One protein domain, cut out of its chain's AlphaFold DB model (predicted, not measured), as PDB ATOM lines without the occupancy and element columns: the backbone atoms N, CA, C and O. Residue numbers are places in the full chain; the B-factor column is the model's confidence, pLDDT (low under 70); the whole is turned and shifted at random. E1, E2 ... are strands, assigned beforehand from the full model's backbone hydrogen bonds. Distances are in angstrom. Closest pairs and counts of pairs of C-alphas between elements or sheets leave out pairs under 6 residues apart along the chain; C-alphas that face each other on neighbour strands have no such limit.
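What this domain is: This is residues 167 to 206 of the 265 residues of an uncharacterized protein of viral metagenome (UniProt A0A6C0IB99). There is little regular structure here: a loose hairpin of two short strands, E1 and E2, with a big loop, residues 174 to 195, at one end and a loose tail, residues 201 to 206, at the other. The printed part has 40 residues with no named helix and two named strands, E1 then E2, an antiparallel sheet. The class is all strand, with only 10 residues in named elements. The whole is loose, with a radius of gyration of the C-alphas of 12.7 A, and spans 39 by 19 by 9 A.

How they stand to each other: Look first at E1, residues 169 to 173, then at E2, residues 196 to 200: they form a hairpin, antiparallel, with 156 degrees between their directions. C-alphas 172 and 197 face each other at 4.5 A. Find N 173 and O 196, 2.9 A apart, and N 198 and O 171, 2.9 A apart, within hydrogen-bond range.

Where its parts are: Find C-alpha 169 at (197.491, 175.514, 154.445); E1 runs 12.2 A from there to C-alpha 173. E2 runs 12.5 A to C-alpha 200 at (197.121, 170.196, 155.715).

The domain as a whole: The farthest C-alphas, Tyr 187 and Leu 206, are 39.4 A apart. The link from E1 to E2 is long, 22 residues, and the printed part has no cut. Confidence is low, pLDDT under 70, at residues 167 to 170 and 199 to 206.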
ATOM      1  N   LEU A 167     202.697 175.448 150.588       57.97
ATOM      2  CA  LEU A 167     202.335 176.265 151.738       57.97
ATOM      3  C   LEU A 167     201.569 175.390 152.726       57.97
ATOM      4  O   LEU A 167     200.612 174.707 152.347       57.97
ATOM      5  N   LYS A 168     201.970 175.437 154.003       56.22
ATOM      6  CA  LYS A 168     201.183 174.878 155.104       56.22
ATOM      7  C   LYS A 168     199.832 175.584 155.090       56.22
ATOM      8  O   LYS A 168     199.690 176.680 155.627       56.22
ATOM      9  N   GLN A 169     198.844 174.986 154.433       57.66
ATOM     10  CA  GLN A 169     197.491 175.514 154.445       57.66
ATOM     11  C   GLN A 169     196.927 175.253 155.836       57.66
ATOM     12  O   GLN A 169     196.560 174.124 156.176       57.66
ATOM     13  N   VAL A 170     196.898 176.306 156.648       59.47
ATOM     14  CA  VAL A 170     196.194 176.312 157.924       59.47
ATOM     15  C   VAL A 170     194.759 176.710 157.625       59.47
ATOM     16  O   VAL A 170     194.462 177.880 157.390       59.47
ATOM     17  N   LYS A 171     193.860 175.726 157.591       75.31
ATOM     18  CA  LYS A 171     192.426 176.010 157.543       75.31
ATOM     19  C   LYS A 171     191.940 176.193 158.972       75.31
ATOM     20  O   LYS A 171     191.886 175.228 159.734       75.31
ATOM     21  N   THR A 172     191.609 177.425 159.333       79.38
ATOM     22  CA  THR A 172     190.960 177.731 160.607       79.38
ATOM     23  C   THR A 172     189.463 177.507 160.451       79.38
ATOM     24  O   THR A 172     188.833 178.109 159.588       79.38
ATOM     25  N   ASN A 173     188.906 176.607 161.257       84.06
ATOM     26  CA  ASN A 173     187.471 176.394 161.347       84.06
ATOM     27  C   ASN A 173     186.996 176.808 162.738       84.06
ATOM     28  O   ASN A 173     187.283 176.128 163.724       84.06
ATOM     29  N   ASP A 174     186.214 177.880 162.803       82.56
ATOM     30  CA  ASP A 174     185.706 178.417 164.073       82.56
ATOM     31  C   ASP A 174     184.497 177.634 164.607       82.56
ATOM     32  O   ASP A 174     184.078 177.806 165.747       82.56
ATOM     33  N   SER A 175     183.897 176.780 163.772       81.50
ATOM     34  CA  SER A 175     182.607 176.153 164.064       81.50
ATOM     35  C   SER A 175     182.559 174.708 163.546       81.50
ATOM     36  O   SER A 175     181.721 174.338 162.720       81.50
ATOM     37  N   LEU A 176     183.498 173.876 164.001       85.00
ATOM     38  CA  LEU A 176     183.533 172.465 163.622       85.00
ATOM     39  C   LEU A 176     182.610 171.637 164.530       85.00
ATOM     40  O   LEU A 176     182.622 171.782 165.752       85.00
ATOM     41  N   GLU A 177     181.783 170.783 163.931       87.50
ATOM     42  CA  GLU A 177     180.913 169.864 164.673       87.50
ATOM     43  C   GLU A 177     181.746 168.752 165.316       87.50
ATOM     44  O   GLU A 177     182.631 168.187 164.666       87.50
ATOM     45  N   ILE A 178     181.430 168.387 166.561       83.69
ATOM     46  CA  ILE A 178     182.185 167.377 167.318       83.69
ATOM     47  C   ILE A 178     182.227 166.036 166.576       83.69
ATOM     48  O   ILE A 178     183.292 165.429 166.492       83.69
ATOM     49  N   ARG A 179     181.121 165.616 165.946       81.44
ATOM     50  CA  ARG A 179     181.054 164.376 165.149       81.44
ATOM     51  C   ARG A 179     182.050 164.301 163.984       81.44
ATOM     52  O   ARG A 179     182.331 163.209 163.503       81.44
ATOM     53  N   LYS A 180     182.548 165.445 163.495       80.50
ATOM     54  CA  LYS A 180     183.544 165.503 162.410       80.50
ATOM     55  C   LYS A 180     184.977 165.300 162.914       80.50
ATOM     56  O   LYS A 180     185.861 165.077 162.096       80.50
ATOM     57  N   VAL A 181     185.202 165.377 164.230       78.56
ATOM     58  CA  VAL A 181     186.511 165.152 164.871       78.56
ATOM     59  C   VAL A 181     186.514 163.850 165.660       78.56
ATOM     60  O   VAL A 181     187.405 163.024 165.495       78.56
ATOM     61  N   LEU A 182     185.513 163.663 166.522       76.25
ATOM     62  CA  LEU A 182     185.385 162.508 167.400       76.25
ATOM     63  C   LEU A 182     184.422 161.500 166.771       76.25
ATOM     64  O   LEU A 182     183.202 161.678 166.790       76.25
ATOM     65  N   LEU A 183     184.990 160.426 166.223       72.56
ATOM     66  CA  LEU A 183     184.264 159.377 165.497       72.56
ATOM     67  C   LEU A 183     183.298 158.570 166.387       72.56
ATOM     68  O   LEU A 183     182.378 157.932 165.874       72.56
ATOM     69  N   ASP A 184     183.455 158.644 167.710       79.44
ATOM     70  CA  ASP A 184     182.623 157.921 168.680       79.44
ATOM     71  C   ASP A 184     181.212 158.514 168.824       79.44
ATOM     72  O   ASP A 184     180.267 157.826 169.217       79.44
ATOM     73  N   SER A 185     181.032 159.799 168.494       76.62
ATOM     74  CA  SER A 185     179.816 160.564 168.815       76.62
ATOM     75  C   SER A 185     178.999 160.914 167.567       76.62
ATOM     76  O   SER A 185     178.781 162.078 167.237       76.62
ATOM     77  N   ARG A 186     178.506 159.888 166.860       76.06
ATOM     78  CA  ARG A 186     177.844 160.022 165.541       76.06
ATOM     79  C   ARG A 186     176.637 160.980 165.494       76.06
ATOM     80  O   ARG A 186     176.351 161.528 164.435       76.06
ATOM     81  N   TYR A 187     175.929 161.162 166.610       84.56
ATOM     82  CA  TYR A 187     174.737 162.023 166.709       84.56
ATOM     83  C   TYR A 187     174.994 163.335 167.472       84.56
ATOM     84  O   TYR A 187     174.045 164.016 167.856       84.56
ATOM     85  N   GLU A 188     176.256 163.671 167.748       83.38
ATOM     86  CA  GLU A 188     176.621 164.887 168.478       83.38
ATOM     87  C   GLU A 188     176.758 166.066 167.505       83.38
ATOM     88  O   GLU A 188     177.776 166.236 166.830       83.38
ATOM     89  N   ASP A 189     175.715 166.893 167.444       85.31
ATOM     90  CA  ASP A 189     175.658 168.083 166.581       85.31
ATOM     91  C   ASP A 189     176.256 169.341 167.248       85.31
ATOM     92  O   ASP A 189     176.268 170.425 166.661       85.31
ATOM     93  N   ARG A 190     176.743 169.234 168.494       87.62
ATOM     94  CA  ARG A 190     177.369 170.363 169.197       87.62
ATOM     95  C   ARG A 190     178.651 170.787 168.475       87.62
ATOM     96  O   ARG A 190     179.419 169.951 167.998       87.62
ATOM     97  N   LYS A 191     178.881 172.099 168.409       89.94
ATOM     98  CA  LYS A 191     180.103 172.690 167.852       89.94
ATOM     99  C   LYS A 191     181.174 172.809 168.932       89.94
ATOM    100  O   LYS A 191     180.854 173.054 170.095       89.94
ATOM    101  N   ILE A 192     182.432 172.642 168.542       85.38
ATOM    102  CA  ILE A 192     183.582 172.857 169.425       85.38
ATOM    103  C   ILE A 192     183.662 174.362 169.753       85.38
ATOM    104  O   ILE A 192     183.528 175.174 168.839       85.38
ATOM    105  N   PRO A 193     183.830 174.757 171.030       84.88
ATOM    106  CA  PRO A 193     183.762 176.164 171.440       84.88
ATOM    107  C   PRO A 193     185.027 176.981 171.121       84.88
ATOM    108  O   PRO A 193     185.046 178.180 171.377       84.88
ATOM    109  N   TYR A 194     186.080 176.353 170.596       84.00
ATOM    110  CA  TYR A 194     187.343 176.987 170.225       84.00
ATOM    111  C   TYR A 194     187.682 176.713 168.757       84.00
ATOM    112  O   TYR A 194     187.263 175.701 168.189       84.00
ATOM    113  N   SER A 195     188.460 177.613 168.153       81.94
ATOM    114  CA  SER A 195     188.907 177.495 166.767       81.94
ATOM    115  C   SER A 195     189.794 176.265 166.590       81.94
ATOM    116  O   SER A 195     190.793 176.086 167.291       81.94
ATOM    117  N   VAL A 196     189.434 175.412 165.634       80.75
ATOM    118  CA  VAL A 196     190.226 174.234 165.276       80.75
ATOM    119  C   VAL A 196     191.035 174.563 164.030       80.75
ATOM    120  O   VAL A 196     190.477 174.866 162.973       80.75
ATOM    121  N   HIS A 197     192.357 174.485 164.147       77.75
ATOM    122  CA  HIS A 197     193.272 174.664 163.026       77.75
ATOM    123  C   HIS A 197     193.596 173.302 162.416       77.75
ATOM    124  O   HIS A 197     194.205 172.448 163.061       77.75
ATOM    125  N   ILE A 198     193.179 173.091 161.170       75.12
ATOM    126  CA  ILE A 198     193.526 171.891 160.410       75.12
ATOM    127  C   ILE A 198     194.770 172.211 159.594       75.12
ATOM    128  O   ILE A 198     194.722 172.998 158.643       75.12
ATOM    129  N   PHE A 199     195.879 171.589 159.976       63.69
ATOM    130  CA  PHE A 199     197.124 171.647 159.227       63.69
ATOM    131  C   PHE A 199     197.062 170.618 158.106       63.69
ATOM    132  O   PHE A 199     197.154 169.414 158.352       63.69
ATOM    133  N   LYS A 200     196.912 171.077 156.863       63.22
ATOM    134  CA  LYS A 200     197.121 170.196 155.715       63.22
ATOM    135  C   LYS A 200     198.629 170.076 155.499       63.22
ATOM    136  O   LYS A 200     199.239 170.949 154.884       63.22
ATOM    137  N   HIS A 201     199.234 169.040 156.074       54.34
ATOM    138  CA  HIS A 201     200.619 168.699 155.780       54.34
ATOM    139  C   HIS A 201     200.660 167.992 154.421       54.34
ATOM    140  O   HIS A 201     199.957 167.010 154.188       54.34
ATOM    141  N   PHE A 202     201.470 168.505 153.503       55.03
ATOM    142  CA  PHE A 202     201.968 167.667 152.420       55.03
ATOM    143  C   PHE A 202     203.082 166.785 153.002       55.03
ATOM    144  O   PHE A 202     203.743 167.217 153.946       55.03
ATOM    145  N   PRO A 203     203.288 165.556 152.502       56.53
ATOM    146  CA  PRO A 203     204.241 164.591 153.069       56.53
ATOM    147  C   PRO A 203     205.718 165.027 152.997       56.53
ATOM    148  O   PRO A 203     206.600 164.260 153.365       56.53
ATOM    149  N   HIS A 204     206.002 166.246 152.538       54.75
ATOM    150  CA  HIS A 204     207.346 166.778 152.379       54.75
ATOM    151  C   HIS A 204     207.625 167.788 153.493       54.75
ATOM    152  O   HIS A 204     207.098 168.903 153.500       54.75
ATOM    153  N   GLU A 205     208.451 167.393 154.454       54.56
ATOM    154  CA  GLU A 205     208.976 168.309 155.458       54.56
ATOM    155  C   GLU A 205     210.042 169.207 154.823       54.56
ATOM    156  O   GLU A 205     210.898 168.746 154.072       54.56
ATOM    157  N   LEU A 206     210.023 170.501 155.156       49.31
ATOM    158  CA  LEU A 206     211.022 171.484 154.712       49.31
ATOM    159  C   LEU A 206     212.468 171.124 155.126       49.31
ATOM    160  O   LEU A 206     213.398 171.813 154.727       49.31
TER     161      LEU A 206